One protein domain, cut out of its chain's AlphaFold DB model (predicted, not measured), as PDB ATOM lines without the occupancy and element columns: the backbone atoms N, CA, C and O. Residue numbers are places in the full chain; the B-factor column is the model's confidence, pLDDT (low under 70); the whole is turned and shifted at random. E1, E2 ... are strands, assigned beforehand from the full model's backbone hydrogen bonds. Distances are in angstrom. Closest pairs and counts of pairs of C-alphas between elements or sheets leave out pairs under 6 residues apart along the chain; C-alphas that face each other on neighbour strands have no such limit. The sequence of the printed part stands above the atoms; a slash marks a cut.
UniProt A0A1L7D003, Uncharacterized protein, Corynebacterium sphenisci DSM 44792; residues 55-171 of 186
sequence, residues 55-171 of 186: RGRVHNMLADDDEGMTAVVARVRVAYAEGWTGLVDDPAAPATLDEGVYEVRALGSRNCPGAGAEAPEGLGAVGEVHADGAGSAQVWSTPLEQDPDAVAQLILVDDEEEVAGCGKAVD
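AT A GLANCE: This is residues 55 to 171 of the 186 residues of an uncharacterized protein of Corynebacterium sphenisci DSM 44792 (UniProt A0A1L7D003). One antiparallel sheet of nine strands curls round into a small, nearly closed barrel, with the edge strands E3 and E4 coming round to the far part of the same sheet without pairing with each other. The long hairpin of E1 and E2 makes much of one wall, and residues 108 to 123 form a wide loop without a named element. The printed part has 117 residues, with no named helix and nine named strands, E1 to E9 in chain order; the class is all strand. The sheet's order is E3, E2, E1, E9, E8, E5, E6, E7, E4. The whole is compact, with a radius of gyration of the C-alphas of 12.8 A, and spans 41 by 29 by 28 A.

HOW THE PARTS SIT: The sheet is strongly twisted and curled like part of a barrel: the way across it turns by 299 degrees. It is a folded sheet, bent back on itself into two leaves: E3, residues 84 to 87, E2, residues 70 to 81, E1, residues 55 to 64, E9, residues 163 to 170, E8, residues 153 to 157, and E5, residues 100 to 107, face E7, residues 136 to 141, and E4, residues 90 to 94, with E6, residues 124 to 131, as the hinge. E1, E2, E3 and E5, E6, E7 are meanders, each strand the antiparallel neighbour of the one before. E4 to E7 and E5 to E8 are Greek keys, in which the first strand is also the antiparallel neighbour of the fourth. In the hairpin of E1 and E2, N 61 and O 74 are 2.8 A apart, within hydrogen-bond range. E9 is staggered, pairing with E1 over residues 166 to 170, where N 168 and O 60 are 2.8 A apart, and with E8 over residues 163 to 166, where N 164 and O 156 are 2.8 A apart. Between E8 and E5, N 155 and O 105 are 2.9 A apart. Between E7 and E4, N 93 and O 137 are 2.8 A apart. Across the fold, the closest C-alphas of E3 and E6 are those of Gly 86 and Val 126, 4.6 A apart. Those of E2 and E4 are Arg 75 and Pro 94, 6.1 A apart.

IN THESE COORDINATES: E1 begins at C-alpha 55, (-57.545, -56.326, 24.349), and is 28.2 A long. E2, 32.1 A, bends by 61 degrees at residue 73. E5 is 22.0 A long, E6 20.3 A, with a bend of 53 degrees at residue 127, and E7 16.5 A. E3, 10.4 A, runs on into E4, 9.6 A, at 61 degrees. E8 is 13.0 A long. E9, 20.0 A, ends at C-alpha 170, (-46.881, -51.900, 18.491).

THE WHOLE: The two C-alphas farthest apart, of Glu 67 and Glu 82, are 42.8 A apart. The printed part has no cut. The links E5 to E6 and E7 to E8 are long. Mean pLDDT of the printed part is 92.2; residue 55 alone is under 70.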
ATOM      1  N   ARG A  55     -58.986 -56.607  24.331       64.69
ATOM      2  CA  ARG A  55     -57.545 -56.326  24.349       64.69
ATOM      3  C   ARG A  55     -57.173 -55.500  23.122       64.69
ATOM      4  O   ARG A  55     -57.094 -56.029  22.014       64.69
ATOM      5  N   GLY A  56     -56.919 -54.216  23.342       73.50
ATOM      6  CA  GLY A  56     -56.408 -53.311  22.328       73.50
ATOM      7  C   GLY A  56     -54.896 -53.446  22.148       73.50
ATOM      8  O   GLY A  56     -54.279 -54.473  22.446       73.50
ATOM      9  N   ARG A  57     -54.286 -52.400  21.590       85.75
ATOM     10  CA  ARG A  57     -52.863 -52.395  21.238       85.75
ATOM     11  C   ARG A  57     -51.982 -52.022  22.423       85.75
ATOM     12  O   ARG A  57     -52.381 -51.294  23.330       85.75
ATOM     13  N   VAL A  58     -50.743 -52.495  22.372       91.25
ATOM     14  CA  VAL A  58     -49.676 -52.021  23.254       91.25
ATOM     15  C   VAL A  58     -49.119 -50.730  22.668       91.25
ATOM     16  O   VAL A  58     -48.893 -50.642  21.461       91.25
ATOM     17  N   HIS A  59     -48.874 -49.740  23.513       93.94
ATOM     18  CA  HIS A  59     -48.222 -48.495  23.145       93.94
ATOM     19  C   HIS A  59     -46.929 -48.356  23.946       93.94
ATOM     20  O   HIS A  59     -46.931 -48.434  25.175       93.94
ATOM     21  N   ASN A  60     -45.814 -48.162  23.242       95.50
ATOM     22  CA  ASN A  60     -44.579 -47.704  23.869       95.50
ATOM     23  C   ASN A  60     -44.597 -46.175  23.852       95.50
ATOM     24  O   ASN A  60     -44.724 -45.587  22.776       95.50
ATOM     25  N   MET A  61     -44.486 -45.554  25.019       96.31
ATOM     26  CA  MET A  61     -44.324 -44.112  25.157       96.31
ATOM     27  C   MET A  61     -42.851 -43.794  24.924       96.31
ATOM     28  O   MET A  61     -41.979 -44.398  25.551       96.31
ATOM     29  N   LEU A  62     -42.582 -42.913  23.969       96.06
ATOM     30  CA  LEU A  62     -41.248 -42.580  23.497       96.06
ATOM     31  C   LEU A  62     -40.911 -41.139  23.854       96.06
ATOM     32  O   LEU A  62     -41.712 -40.249  23.577       96.06
ATOM     33  N   ALA A  63     -39.723 -40.916  24.393       95.25
ATOM     34  CA  ALA A  63     -39.162 -39.585  24.579       95.25
ATOM     35  C   ALA A  63     -37.761 -39.547  23.971       95.25
ATOM     36  O   ALA A  63     -37.064 -40.566  23.967       95.25
ATOM     37  N   ASP A  64     -37.382 -38.391  23.442       92.00
ATOM     38  CA  ASP A  64     -36.001 -38.122  23.061       92.00
ATOM     39  C   ASP A  64     -35.281 -37.537  24.277       92.00
ATOM     40  O   ASP A  64     -35.836 -36.683  24.968       92.00
ATOM     41  N   ASP A  65     -34.069 -38.010  24.553       84.44
ATOM     42  CA  ASP A  65     -33.207 -37.386  25.553       84.44
ATOM     43  C   ASP A  65     -32.514 -36.124  25.003       84.44
ATOM     44  O   ASP A  65     -32.607 -35.789  23.817       84.44
ATOM     45  N   ASP A  66     -31.777 -35.426  25.870       82.44
ATOM     46  CA  ASP A  66     -31.015 -34.219  25.512       82.44
ATOM     47  C   ASP A  66     -29.946 -34.467  24.427       82.44
ATOM     48  O   ASP A  66     -29.453 -33.526  23.796       82.44
ATOM     49  N   GLU A  67     -29.568 -35.727  24.201       86.25
ATOM     50  CA  GLU A  67     -28.612 -36.147  23.176       86.25
ATOM     51  C   GLU A  67     -29.305 -36.503  21.845       86.25
ATOM     52  O   GLU A  67     -28.633 -36.793  20.847       86.25
ATOM     53  N   GLY A  68     -30.639 -36.423  21.792       84.94
ATOM     54  CA  GLY A  68     -31.470 -36.739  20.632       84.94
ATOM     55  C   GLY A  68     -31.684 -38.238  20.422       84.94
ATOM     56  O   GLY A  68     -32.024 -38.659  19.313       84.94
ATOM     57  N   MET A  69     -31.450 -39.058  21.447       89.62
ATOM     58  CA  MET A  69     -31.693 -40.494  21.408       89.62
ATOM     59  C   MET A  69     -33.101 -40.805  21.912       89.62
ATOM     60  O   MET A  69     -33.478 -40.469  23.030       89.62
ATOM     61  N   THR A  70     -33.872 -41.515  21.092       93.00
ATOM     62  CA  THR A  70     -35.222 -41.949  21.466       93.00
ATOM     63  C   THR A  70     -35.176 -43.180  22.372       93.00
ATOM     64  O   THR A  70     -34.642 -44.228  21.984       93.00
ATOM     65  N   ALA A  71     -35.826 -43.106  23.532       92.81
ATOM     66  CA  ALA A  71     -35.989 -44.207  24.477       92.81
ATOM     67  C   ALA A  71     -37.469 -44.521  24.745       92.81
ATOM     68  O   ALA A  71     -38.349 -43.685  24.553       92.81
ATOM     69  N   VAL A  72     -37.749 -45.753  25.188       94.81
ATOM     70  CA  VAL A  72     -39.072 -46.123  25.713       94.81
ATOM     71  C   VAL A  72     -39.119 -45.739  27.184       94.81
ATOM     72  O   VAL A  72     -38.423 -46.363  27.981       94.81
ATOM     73  N   VAL A  73     -39.956 -44.765  27.533       95.62
ATOM     74  CA  VAL A  73     -40.092 -44.266  28.912       95.62
ATOM     75  C   VAL A  73     -41.212 -44.953  29.684       95.62
ATOM     76  O   VAL A  73     -41.129 -45.107  30.895       95.62
ATOM     77  N   ALA A  74     -42.234 -45.448  28.992       96.25
ATOM     78  CA  ALA A  74     -43.314 -46.228  29.587       96.25
ATOM     79  C   ALA A  74     -43.920 -47.180  28.557       96.25
ATOM     80  O   ALA A  74     -43.844 -46.957  27.345       96.25
ATOM     81  N   ARG A  75     -44.565 -48.243  29.036       94.94
ATOM     82  CA  ARG A  75     -45.397 -49.114  28.205       94.94
ATOM     83  C   ARG A  75     -46.795 -49.196  28.785       94.94
ATOM     84  O   ARG A  75     -46.969 -49.643  29.911       94.94
ATOM     85  N   VAL A  76     -47.785 -48.860  27.968       94.81
ATOM     86  CA  VAL A  76     -49.200 -48.960  28.330       94.81
ATOM     87  C   VAL A  76     -49.932 -49.881  27.364       94.81
ATOM     88  O   VAL A  76     -49.481 -50.148  26.246       94.81
ATOM     89  N   ARG A  77     -51.067 -50.409  27.808       93.12
ATOM     90  CA  ARG A  77     -51.959 -51.237  26.996       93.12
ATOM     91  C   ARG A  77     -53.301 -50.549  26.953       93.12
ATOM     92  O   ARG A  77     -53.836 -50.245  28.008       93.12
ATOM     93  N   VAL A  78     -53.821 -50.315  25.758       91.88
ATOM     94  CA  VAL A  78     -55.163 -49.756  25.583       91.88
ATOM     95  C   VAL A  78     -56.150 -50.905  25.460       91.88
ATOM     96  O   VAL A  78     -55.826 -51.928  24.853       91.88
ATOM     97  N   ALA A  79     -57.340 -50.743  26.014       91.12
ATOM     98  CA  ALA A  79     -58.469 -51.636  25.820       91.12
ATOM     99  C   ALA A  79     -59.729 -50.831  25.495       91.12
ATOM    100  O   ALA A  79     -59.823 -49.639  25.800       91.12
ATOM    101  N   TYR A  80     -60.674 -51.504  24.847       88.81
ATOM    102  CA  TYR A  80     -61.907 -50.902  24.358       88.81
ATOM    103  C   TYR A  80     -63.106 -51.747  24.802       88.81
ATOM    104  O   TYR A  80     -62.978 -52.958  25.000       88.81
ATOM    105  N   ALA A  81     -64.261 -51.115  24.983       88.69
ATOM    106  CA  ALA A  81     -65.543 -51.801  25.144       88.69
ATOM    107  C   ALA A  81     -66.686 -50.813  24.904       88.69
ATOM    108  O   ALA A  81     -66.664 -49.724  25.452       88.69
ATOM    109  N   GLU A  82     -67.690 -51.184  24.107       87.00
ATOM    110  CA  GLU A  82     -68.967 -50.448  24.016       87.00
ATOM    111  C   GLU A  82     -68.853 -48.929  23.741       87.00
ATOM    112  O   GLU A  82     -69.664 -48.147  24.221       87.00
ATOM    113  N   GLY A  83     -67.859 -48.490  22.958       88.88
ATOM    114  CA  GLY A  83     -67.632 -47.055  22.718       88.88
ATOM    115  C   GLY A  83     -66.876 -46.344  23.846       88.88
ATOM    116  O   GLY A  83     -66.925 -45.125  23.949       88.88
ATOM    117  N   TRP A  84     -66.173 -47.105  24.681       91.62
ATOM    118  CA  TRP A  84     -65.252 -46.620  25.697       91.62
ATOM    119  C   TRP A  84     -63.827 -47.019  25.352       91.62
ATOM    120  O   TRP A  84     -63.572 -48.100  24.810       91.62
ATOM    121  N   THR A  85     -62.892 -46.147  25.707       91.81
ATOM    122  CA  THR A  85     -61.454 -46.379  25.581       91.81
ATOM    123  C   THR A  85     -60.785 -46.110  26.918       91.81
ATOM    124  O   THR A  85     -61.009 -45.065  27.520       91.81
ATOM    125  N   GLY A  86     -59.915 -47.013  27.355       93.25
ATOM    126  CA  GLY A  86     -59.096 -46.816  28.547       93.25
ATOM    127  C   GLY A  86     -57.830 -47.658  28.516       93.25
ATOM    128  O   GLY A  86     -57.522 -48.323  27.521       93.25
ATOM    129  N   LEU A  87     -57.081 -47.639  29.611       93.44
ATOM    130  CA  LEU A  87     -55.918 -48.505  29.784       93.44
ATOM    131  C   LEU A  87     -56.311 -49.865  30.376       93.44
ATOM    132  O   LEU A  87     -57.363 -50.021  30.990       93.44
ATOM    133  N   VAL A  88     -55.452 -50.863  30.192       91.69
ATOM    134  CA  VAL A  88     -55.472 -52.094  30.987       91.69
ATOM    135  C   VAL A  88     -54.658 -51.838  32.245       91.69
ATOM    136  O   VAL A  88     -53.472 -51.519  32.132       91.69
ATOM    137  N   ASP A  89     -55.275 -52.036  33.409       91.69
ATOM    138  CA  ASP A  89     -54.588 -51.914  34.692       91.69
ATOM    139  C   ASP A  89     -53.377 -52.853  34.762       91.69
ATOM    140  O   ASP A  89     -53.447 -54.039  34.407       91.69
ATOM    141  N   ASP A  90     -52.246 -52.324  35.222       92.00
ATOM    142  CA  ASP A  90     -50.999 -53.073  35.332       92.00
ATOM    143  C   ASP A  90     -50.220 -52.632  36.576       92.00
ATOM    144  O   ASP A  90     -49.705 -51.517  36.608       92.00
ATOM    145  N   PRO A  91     -50.103 -53.470  37.619       91.25
ATOM    146  CA  PRO A  91     -49.441 -53.073  38.858       91.25
ATOM    147  C   PRO A  91     -47.909 -52.998  38.744       91.25
ATOM    148  O   PRO A  91     -47.259 -52.622  39.718       91.25
ATOM    149  N   ALA A  92     -47.315 -53.416  37.622       91.38
ATOM    150  CA  ALA A  92     -45.863 -53.482  37.460       91.38
ATOM    151  C   ALA A  92     -45.438 -53.320  35.989       91.38
ATOM    152  O   ALA A  92     -44.627 -54.096  35.467       91.38
ATOM    153  N   ALA A  93     -45.984 -52.314  35.305       91.12
ATOM    154  CA  ALA A  93     -45.581 -51.990  33.946       91.12
ATOM    155  C   ALA A  93     -44.122 -51.490  33.916       91.12
ATOM    156  O   ALA A  93     -43.718 -50.725  34.792       91.12
ATOM    157  N   PRO A  94     -43.311 -51.867  32.910       91.06
ATOM    158  CA  PRO A  94     -41.975 -51.301  32.741       91.06
ATOM    159  C   PRO A  94     -42.037 -49.794  32.457       91.06
ATOM    160  O   PRO A  94     -42.730 -49.373  31.523       91.06
ATOM    161  N   ALA A  95     -41.269 -49.006  33.209       94.38
ATOM    162  CA  ALA A  95     -41.144 -47.563  33.018       94.38
ATOM    163  C   ALA A  95     -39.745 -47.073  33.418       94.38
ATOM    164  O   ALA A  95     -39.130 -47.623  34.321       94.38
ATOM    165  N   THR A  96     -39.238 -46.038  32.757       94.69
ATOM    166  CA  THR A  96     -37.984 -45.348  33.114       94.69
ATOM    167  C   THR A  96     -38.230 -43.865  33.370       94.69
ATOM    168  O   THR A  96     -37.362 -43.038  33.109       94.69
ATOM    169  N   LEU A  97     -39.447 -43.543  33.796       94.50
ATOM    170  CA  LEU A  97     -39.861 -42.204  34.186       94.50
ATOM    171  C   LEU A  97     -39.285 -41.861  35.559       94.50
ATOM    172  O   LEU A  97     -39.008 -42.759  36.364       94.50
ATOM    173  N   ASP A  98     -39.157 -40.565  35.820       94.81
ATOM    174  CA  ASP A  98     -38.934 -40.072  37.171       94.81
ATOM    175  C   ASP A  98     -40.135 -40.417  38.068       94.81
ATOM    176  O   ASP A  98     -41.217 -40.776  37.599       94.81
ATOM    177  N   GLU A  99     -39.932 -40.378  39.385       96.25
ATOM    178  CA  GLU A  99     -41.015 -40.623  40.341       96.25
ATOM    179  C   GLU A  99     -42.118 -39.569  40.165       96.25
ATOM    180  O   GLU A  99     -41.851 -38.370  40.266       96.25
ATOM    181  N   GLY A 100     -43.354 -40.009  39.925       96.69
ATOM    182  CA  GLY A 100     -44.457 -39.099  39.632       96.69
ATOM    183  C   GLY A 100     -45.714 -39.785  39.109       96.69
ATOM    184  O   GLY A 100     -45.758 -41.003  38.908       96.69
ATOM    185  N   VAL A 101     -46.753 -38.979  38.894       97.19
ATOM    186  CA  VAL A 101     -48.002 -39.403  38.254       97.19
ATOM    187  C   VAL A 101     -48.079 -38.730  36.899       97.19
ATOM    188  O   VAL A 101     -47.977 -37.513  36.803       97.19
ATOM    189  N   TYR A 102     -48.275 -39.540  35.869       97.88
ATOM    190  CA  TYR A 102     -48.347 -39.090  34.493       97.88
ATOM    191  C   TYR A 102     -49.698 -39.463  33.896       97.88
ATOM    192  O   TYR A 102     -50.119 -40.619  33.966       97.88
ATOM    193  N   GLU A 103     -50.367 -38.516  33.256       97.50
ATOM    194  CA  GLU A 103     -51.633 -38.752  32.577       97.50
ATOM    195  C   GLU A 103     -51.390 -39.299  31.165       97.50
ATOM    196  O   GLU A 103     -50.522 -38.830  30.427       97.50
ATOM    197  N   VAL A 104     -52.174 -40.291  30.749       96.94
ATOM    198  CA  VAL A 104     -52.188 -40.759  29.362       96.94
ATOM    199  C   VAL A 104     -53.368 -40.117  28.651       96.94
ATOM    200  O   VAL A 104     -54.514 -40.504  28.872       96.94
ATOM    201  N   ARG A 105     -53.093 -39.160  27.759       96.12
ATOM    202  CA  ARG A 105     -54.123 -38.475  26.966       96.12
ATOM    203  C   ARG A 105     -54.268 -39.076  25.583       96.12
ATOM    204  O   ARG A 105     -53.282 -39.312  24.881       96.12
ATOM    205  N   ALA A 106     -55.513 -39.262  25.164       94.50
ATOM    206  CA  ALA A 106     -55.860 -39.600  23.795       94.50
ATOM    207  C   ALA A 106     -55.936 -38.337  22.932       94.50
ATOM    208  O   ALA A 106     -56.489 -37.322  23.343       94.50
ATOM    209  N   LEU A 107     -55.413 -38.400  21.709       94.62
ATOM    210  CA  LEU A 107     -55.477 -37.321  20.727       94.62
ATOM    211  C   LEU A 107     -56.209 -37.785  19.468       94.62
ATOM    212  O   LEU A 107     -55.938 -38.860  18.934       94.62
ATOM    213  N   GLY A 108     -57.046 -36.902  18.919       92.75
ATOM    214  CA  GLY A 108     -57.703 -37.102  17.622       92.75
ATOM    215  C   GLY A 108     -56.795 -36.861  16.411       92.75
ATOM    216  O   GLY A 108     -57.203 -37.038  15.265       92.75
ATOM    217  N   SER A 109     -55.548 -36.440  16.640       90.88
ATOM    218  CA  SER A 109     -54.559 -36.186  15.593       90.88
ATOM    219  C   SER A 109     -53.333 -37.071  15.780       90.88
ATOM    220  O   SER A 109     -52.989 -37.425  16.900       90.88
ATOM    221  N   ARG A 110     -52.633 -37.396  14.688       88.69
ATOM    222  CA  ARG A 110     -51.388 -38.183  14.744       88.69
ATOM    223  C   ARG A 110     -50.152 -37.360  15.119       88.69
ATOM    224  O   ARG A 110     -49.055 -37.911  15.176       88.69
ATOM    225  N   ASN A 111     -50.304 -36.055  15.325       88.44
ATOM    226  CA  ASN A 111     -49.186 -35.167  15.603       88.44
ATOM    227  C   ASN A 111     -48.893 -35.191  17.102       88.44
ATOM    228  O   ASN A 111     -49.695 -34.697  17.891       88.44
ATOM    229  N   CYS A 112     -47.745 -35.751  17.478       90.50
ATOM    230  CA  CYS A 112     -47.222 -35.570  18.823       90.50
ATOM    231  C   CYS A 112     -46.404 -34.269  18.887       90.50
ATOM    232  O   CYS A 112     -45.560 -34.074  18.007       90.50
ATOM    233  N   PRO A 113     -46.609 -33.410  19.900       89.69
ATOM    234  CA  PRO A 113     -45.808 -32.200  20.099       89.69
ATOM    235  C   PRO A 113     -44.312 -32.464  20.343       89.69
ATOM    236  O   PRO A 113     -43.491 -31.619  20.001       89.69
ATOM    237  N   GLY A 114     -43.969 -33.646  20.868       90.38
ATOM    238  CA  GLY A 114     -42.623 -33.970  21.354       90.38
ATOM    239  C   GLY A 114     -42.492 -33.715  22.855       90.38
ATOM    240  O   GLY A 114     -43.338 -33.037  23.430       90.38
ATOM    241  N   ALA A 115     -41.470 -34.300  23.484       91.94
ATOM    242  CA  ALA A 115     -41.266 -34.168  24.924       91.94
ATOM    243  C   ALA A 115     -40.898 -32.721  25.329       91.94
ATOM    244  O   ALA A 115     -40.215 -32.032  24.568       91.94
ATOM    245  N   GLY A 116     -41.368 -32.264  26.494       91.56
ATOM    246  CA  GLY A 116     -41.165 -30.904  27.024       91.56
ATOM    247  C   GLY A 116     -41.988 -29.809  26.332       91.56
ATOM    248  O   GLY A 116     -41.731 -28.621  26.510       91.56
ATOM    249  N   ALA A 117     -42.940 -30.183  25.475       94.44
ATOM    250  CA  ALA A 117     -43.892 -29.247  24.884       94.44
ATOM    251  C   ALA A 117     -45.189 -29.208  25.701       94.44
ATOM    252  O   ALA A 117     -45.579 -30.218  26.278       94.44
ATOM    253  N   GLU A 118     -45.896 -28.075  25.667       96.38
ATOM    254  CA  GLU A 118     -47.221 -27.937  26.285       96.38
ATOM    255  C   GLU A 118     -48.183 -29.014  25.757       96.38
ATOM    256  O   GLU A 118     -48.313 -29.226  24.539       96.38
ATOM    257  N   ALA A 119     -48.846 -29.716  26.675       94.44
ATOM    258  CA  ALA A 119     -49.739 -30.804  26.339       94.44
ATOM    259  C   ALA A 119     -51.041 -30.275  25.710       94.44
ATOM    260  O   ALA A 119     -51.736 -29.444  26.296       94.44
ATOM    261  N   PRO A 120     -51.437 -30.766  24.522       93.19
ATOM    262  CA  PRO A 120     -52.729 -30.428  23.947       93.19
ATOM    263  C   PRO A 120     -53.868 -31.021  24.787       93.19
ATOM    264  O   PRO A 120     -53.752 -32.138  25.289       93.19
ATOM    265  N   GLU A 121     -55.006 -30.321  24.839       87.62
ATOM    266  CA  GLU A 121     -56.217 -30.789  25.541       87.62
ATOM    267  C   GLU A 121     -56.687 -32.174  25.048       87.62
ATOM    268  O   GLU A 121     -57.145 -33.005  25.827       87.62
ATOM    269  N   GLY A 122     -56.519 -32.455  23.751       88.94
ATOM    270  CA  GLY A 122     -56.791 -33.772  23.182       88.94
ATOM    271  C   GLY A 122     -58.273 -34.160  23.179       88.94
ATOM    272  O   GLY A 122     -59.155 -33.322  23.019       88.94
ATOM    273  N   LEU A 123     -58.524 -35.465  23.265       90.44
ATOM    274  CA  LEU A 123     -59.843 -36.069  23.473       90.44
ATOM    275  C   LEU A 123     -60.128 -36.298  24.965       90.44
ATOM    276  O   LEU A 123     -61.285 -36.461  25.329       90.44
ATOM    277  N   GLY A 124     -59.089 -36.281  25.806       92.19
ATOM    278  CA  GLY A 124     -59.162 -36.478  27.252       92.19
ATOM    279  C   GLY A 124     -58.202 -37.554  27.765       92.19
ATOM    280  O   GLY A 124     -57.535 -38.247  26.985       92.19
ATOM    281  N   ALA A 125     -58.138 -37.680  29.090       94.50
ATOM    282  CA  ALA A 125     -57.401 -38.722  29.796       94.50
ATOM    283  C   ALA A 125     -58.050 -40.093  29.575       94.50
ATOM    284  O   ALA A 125     -59.269 -40.221  29.657       94.50
ATOM    285  N   VAL A 126     -57.244 -41.125  29.330       94.25
ATOM    286  CA  VAL A 126     -57.694 -42.531  29.248       94.25
ATOM    287  C   VAL A 126     -57.116 -43.405  30.368       94.25
ATOM    288  O   VAL A 126     -57.401 -44.602  30.453       94.25
ATOM    289  N   GLY A 127     -56.288 -42.814  31.229       95.25
ATOM    290  CA  GLY A 127     -55.680 -43.451  32.388       95.25
ATOM    291  C   GLY A 127     -54.428 -42.719  32.860       95.25
ATOM    292  O   GLY A 127     -54.076 -41.659  32.343       95.25
ATOM    293  N   GLU A 128     -53.747 -43.320  33.825       97.38
ATOM    294  CA  GLU A 128     -52.594 -42.751  34.518       97.38
ATOM    295  C   GLU A 128     -51.462 -43.779  34.636       97.38
ATOM    296  O   GLU A 128     -51.690 -44.991  34.700       97.38
ATOM    297  N   VAL A 129     -50.229 -43.286  34.698       97.62
ATOM    298  CA  VAL A 129     -49.004 -44.044  34.961       97.62
ATOM    299  C   VAL A 129     -48.356 -43.470  36.217       97.62
ATOM    300  O   VAL A 129     -47.917 -42.328  36.239       97.62
ATOM    301  N   HIS A 130     -48.283 -44.280  37.263       97.69
ATOM    302  CA  HIS A 130     -47.731 -43.940  38.571       97.69
ATOM    303  C   HIS A 130     -46.335 -44.547  38.672       97.69
ATOM    304  O   HIS A 130     -46.191 -45.732  38.987       97.69
ATOM    305  N   ALA A 131     -45.318 -43.764  38.335       96.69
ATOM    306  CA  ALA A 131     -43.930 -44.201  38.313       96.69
ATOM    307  C   ALA A 131     -43.290 -44.089  39.701       96.69
ATOM    308  O   ALA A 131     -43.464 -43.099  40.407       96.69
ATOM    309  N   ASP A 132     -42.514 -45.105  40.075       92.94
ATOM    310  CA  ASP A 132     -41.807 -45.171  41.361       92.94
ATOM    311  C   ASP A 132     -40.334 -44.723  41.281       92.94
ATOM    312  O   ASP A 132     -39.611 -44.785  42.275       92.94
ATOM    313  N   GLY A 133     -39.867 -44.321  40.092       90.50
ATOM    314  CA  GLY A 133     -38.470 -43.959  39.823       90.50
ATOM    315  C   GLY A 133     -37.476 -45.135  39.854       90.50
ATOM    316  O   GLY A 133     -36.269 -44.927  39.730       90.50
ATOM    317  N   ALA A 134     -37.941 -46.378  40.016       90.31
ATOM    318  CA  ALA A 134     -37.121 -47.579  40.207       90.31
ATOM    319  C   ALA A 134     -37.171 -48.569  39.027       90.31
ATOM    320  O   ALA A 134     -36.661 -49.689  39.137       90.31
ATOM    321  N   GLY A 135     -37.734 -48.167  37.886       89.94
ATOM    322  CA  GLY A 135     -37.830 -49.011  36.689       89.94
ATOM    323  C   GLY A 135     -39.214 -49.630  36.456       89.94
ATOM    324  O   GLY A 135     -39.390 -50.409  35.509       89.94
ATOM    325  N   SER A 136     -40.191 -49.310  37.307       91.88
ATOM    326  CA  SER A 136     -41.570 -49.782  37.205       91.88
ATOM    327  C   SER A 136     -42.586 -48.665  37.417       91.88
ATOM    328  O   SER A 136     -42.297 -47.607  37.969       91.88
ATOM    329  N   ALA A 137     -43.804 -48.906  36.950       95.69
ATOM    330  CA  ALA A 137     -44.945 -48.053  37.208       95.69
ATOM    331  C   ALA A 137     -46.218 -48.877  37.411       95.69
ATOM    332  O   ALA A 137     -46.367 -49.970  36.857       95.69
ATOM    333  N   GLN A 138     -47.148 -48.323  38.180       96.75
ATOM    334  CA  GLN A 138     -48.521 -48.808  38.233       96.75
ATOM    335  C   GLN A 138     -49.343 -48.058  37.185       96.75
ATOM    336  O   GLN A 138     -49.325 -46.834  37.139       96.75
ATOM    337  N   VAL A 139     -50.053 -48.781  36.332       95.56
ATOM    338  CA  VAL A 139     -50.940 -48.217  35.314       95.56
ATOM    339  C   VAL A 139     -52.368 -48.388  35.784       95.56
ATOM    340  O   VAL A 139     -52.767 -49.515  36.090       95.56
ATOM    341  N   TRP A 140     -53.118 -47.291  35.819       94.44
ATOM    342  CA  TRP A 140     -54.531 -47.273  36.184       94.44
ATOM    343  C   TRP A 140     -55.372 -46.777  35.015       94.44
ATOM    344  O   TRP A 140     -55.014 -45.824  34.322       94.44
ATOM    345  N   SER A 141     -56.503 -47.427  34.791       92.38
ATOM    346  CA  SER A 141     -57.472 -47.032  33.786       92.38
ATOM    347  C   SER A 141     -58.362 -45.906  34.294       92.38
ATOM    348  O   SER A 141     -58.838 -45.920  35.428       92.38
ATOM    349  N   THR A 142     -58.641 -44.938  33.430       91.88
ATOM    350  CA  THR A 142     -59.748 -43.992  33.601       91.88
ATOM    351  C   THR A 142     -60.513 -44.010  32.286       91.88
ATOM    352  O   THR A 142     -60.194 -43.231  31.389       91.88
ATOM    353  N   PRO A 143     -61.430 -44.982  32.104       89.56
ATOM    354  CA  PRO A 143     -62.122 -45.155  30.839       89.56
ATOM    355  C   PRO A 143     -62.877 -43.888  30.451       89.56
ATOM    356  O   PRO A 143     -63.545 -43.271  31.277       89.56
ATOM    357  N   LEU A 144     -62.790 -43.540  29.174       89.94
ATOM    358  CA  LEU A 144     -63.443 -42.384  28.588       89.94
ATOM    359  C   LEU A 144     -64.428 -42.842  27.512       89.94
ATOM    360  O   LEU A 144     -64.048 -43.615  26.625       89.94
ATOM    361  N   GLU A 145     -65.666 -42.347  27.573       91.31
ATOM    362  CA  GLU A 145     -66.670 -42.566  26.530       91.31
ATOM    363  C   GLU A 145     -66.259 -41.793  25.271       91.31
ATOM    364  O   GLU A 145     -66.320 -40.564  25.206       91.31
ATOM    365  N   GLN A 146     -65.781 -42.521  24.268       86.56
ATOM    366  CA  GLN A 146     -65.355 -41.974  22.990       86.56
ATOM    367  C   GLN A 146     -65.300 -43.070  21.930       86.56
ATOM    368  O   GLN A 146     -64.961 -44.220  22.214       86.56
ATOM    369  N   ASP A 147     -65.541 -42.682  20.679       86.19
ATOM    370  CA  ASP A 147     -65.330 -43.567  19.537       86.19
ATOM    371  C   ASP A 147     -63.870 -44.078  19.525       86.19
ATOM    372  O   ASP A 147     -62.949 -43.265  19.394       86.19
ATOM    373  N   PRO A 148     -63.628 -45.399  19.646       82.00
ATOM    374  CA  PRO A 148     -62.286 -45.978  19.601       82.00
ATOM    375  C   PRO A 148     -61.492 -45.582  18.353       82.00
ATOM    376  O   PRO A 148     -60.270 -45.428  18.413       82.00
ATOM    377  N   ASP A 149     -62.177 -45.373  17.225       86.12
ATOM    378  CA  ASP A 149     -61.552 -44.987  15.960       86.12
ATOM    379  C   ASP A 149     -61.162 -43.498  15.920       86.12
ATOM    380  O   ASP A 149     -60.377 -43.084  15.058       86.12
ATOM    381  N   ALA A 150     -61.653 -42.685  16.863       88.31
ATOM    382  CA  ALA A 150     -61.241 -41.292  17.013       88.31
ATOM    383  C   ALA A 150     -59.837 -41.164  17.621       88.31
ATOM    384  O   ALA A 150     -59.162 -40.162  17.378       88.31
ATOM    385  N   VAL A 151     -59.365 -42.167  18.370       89.94
ATOM    386  CA  VAL A 151     -58.041 -42.138  19.002       89.94
ATOM    387  C   VAL A 151     -56.956 -42.394  17.956       89.94
ATOM    388  O   VAL A 151     -56.667 -43.521  17.553       89.94
ATOM    389  N   ALA A 152     -56.309 -41.319  17.519       91.44
ATOM    390  CA  ALA A 152     -55.251 -41.368  16.519       91.44
ATOM    391  C   ALA A 152     -53.848 -41.467  17.135       91.44
ATOM    392  O   ALA A 152     -52.934 -41.983  16.482       91.44
ATOM    393  N   GLN A 153     -53.669 -40.957  18.355       94.12
ATOM    394  CA  GLN A 153     -52.398 -40.939  19.071       94.12
ATOM    395  C   GLN A 153     -52.613 -40.919  20.587       94.12
ATOM    396  O   GLN A 153     -53.649 -40.459  21.055       94.12
ATOM    397  N   LEU A 154     -51.615 -41.384  21.339       95.81
ATOM    398  CA  LEU A 154     -51.528 -41.178  22.786       95.81
ATOM    399  C   LEU A 154     -50.318 -40.314  23.124       95.81
ATOM    400  O   LEU A 154     -49.283 -40.416  22.460       95.81
ATOM    401  N   ILE A 155     -50.425 -39.525  24.181       97.50
ATOM    402  CA  ILE A 155     -49.299 -38.829  24.806       97.50
ATOM    403  C   ILE A 155     -49.290 -39.113  26.303       97.50
ATOM    404  O   ILE A 155     -50.329 -39.410  26.888       97.50
ATOM    405  N   LEU A 156     -48.101 -39.068  26.883       97.81
ATOM    406  CA  LEU A 156     -47.878 -39.079  28.317       97.81
ATOM    407  C   LEU A 156     -47.665 -37.628  28.743       97.81
ATOM    408  O   LEU A 156     -46.891 -36.936  28.082       97.81
ATOM    409  N   VAL A 157     -48.347 -37.183  29.788       97.88
ATOM    410  CA  VAL A 157     -48.333 -35.802  30.279       97.88
ATOM    411  C   VAL A 157     -47.942 -35.810  31.751       97.88
ATOM    412  O   VAL A 157     -48.450 -36.646  32.494       97.88
ATOM    413  N   ASP A 158     -47.014 -34.955  32.154       97.00
ATOM    414  CA  ASP A 158     -46.601 -34.808  33.555       97.00
ATOM    415  C   ASP A 158     -47.500 -33.831  34.335       97.00
ATOM    416  O   ASP A 158     -48.507 -33.330  33.830       97.00
ATOM    417  N   ASP A 159     -47.162 -33.584  35.599       95.44
ATOM    418  CA  ASP A 159     -47.910 -32.691  36.485       95.44
ATOM    419  C   ASP A 159     -47.746 -31.200  36.149       95.44
ATOM    420  O   ASP A 159     -48.509 -30.370  36.655       95.44
ATOM    421  N   GLU A 160     -46.795 -30.855  35.279       96.19
ATOM    422  CA  GLU A 160     -46.585 -29.506  34.754       96.19
ATOM    423  C   GLU A 160     -47.385 -29.251  33.462       96.19
ATOM    424  O   GLU A 160     -47.288 -28.168  32.884       96.19
ATOM    425  N   GLU A 161     -48.236 -30.202  33.049       96.00
ATOM    426  CA  GLU A 161     -48.975 -30.187  31.780       96.00
ATOM    427  C   GLU A 161     -48.042 -30.174  30.556       96.00
ATOM    428  O   GLU A 161     -48.394 -29.666  29.484       96.00
ATOM    429  N   GLU A 162     -46.857 -30.769  30.688       96.75
ATOM    430  CA  GLU A 162     -45.909 -30.960  29.600       96.75
ATOM    431  C   GLU A 162     -45.928 -32.408  29.103       96.75
ATOM    432  O   GLU A 162     -46.234 -33.369  29.810       96.75
ATOM    433  N   VAL A 163     -45.641 -32.590  27.817       97.00
ATOM    434  CA  VAL A 163     -45.551 -33.921  27.220       97.00
ATOM    435  C   VAL A 163     -44.286 -34.609  27.737       97.00
ATOM    436  O   VAL A 163     -43.177 -34.211  27.404       97.00
ATOM    437  N   ALA A 164     -44.447 -35.712  28.460       96.75
ATOM    438  CA  ALA A 164     -43.360 -36.590  28.889       96.75
ATOM    439  C   ALA A 164     -43.013 -37.663  27.837       96.75
ATOM    440  O   ALA A 164     -41.934 -38.251  27.859       96.75
ATOM    441  N   GLY A 165     -43.917 -37.950  26.894       96.56
ATOM    442  CA  GLY A 165     -43.639 -38.911  25.828       96.56
ATOM    443  C   GLY A 165     -44.766 -39.109  24.821       96.56
ATOM    444  O   GLY A 165     -45.944 -38.890  25.091       96.56
ATOM    445  N   CYS A 166     -44.400 -39.578  23.636       96.50
ATOM    446  CA  CYS A 166     -45.298 -39.850  22.524       96.50
ATOM    447  C   CYS A 166     -45.577 -41.347  22.403       96.50
ATOM    448  O   CYS A 166     -44.658 -42.153  22.253       96.50
ATOM    449  N   GLY A 167     -46.845 -41.736  22.384       95.81
ATOM    450  CA  GLY A 167     -47.243 -43.116  22.158       95.81
ATOM    451  C   GLY A 167     -46.883 -43.600  20.756       95.81
ATOM    452  O   GLY A 167     -47.047 -42.903  19.755       95.81
ATOM    453  N   LYS A 168     -46.426 -44.843  20.659       93.50
ATOM    454  CA  LYS A 168     -46.315 -45.570  19.397       93.50
ATOM    455  C   LYS A 168     -46.919 -46.949  19.564       93.50
ATOM    456  O   LYS A 168     -46.421 -47.760  20.346       93.50
ATOM    457  N   ALA A 169     -47.982 -47.203  18.808       90.38
ATOM    458  CA  ALA A 169     -48.625 -48.504  18.778       90.38
ATOM    459  C   ALA A 169     -47.650 -49.567  18.252       90.38
ATOM    460  O   ALA A 169     -46.959 -49.354  17.249       90.38
ATOM    461  N   VAL A 170     -47.612 -50.712  18.923       85.31
ATOM    462  CA  VAL A 170     -46.881 -51.900  18.491       85.31
ATOM    463  C   VAL A 170     -47.822 -53.095  18.471       85.31
ATOM    464  O   VAL A 170     -48.618 -53.298  19.392       85.31
ATOM    465  N   ASP A 171     -47.713 -53.897  17.417       76.69
ATOM    466  CA  ASP A 171     -48.370 -55.195  17.361       76.69
ATOM    467  C   ASP A 171     -47.614 -56.126  18.313       76.69
ATOM    468  O   ASP A 171     -46.502 -56.578  18.032       76.69
TER     469      ASP A 171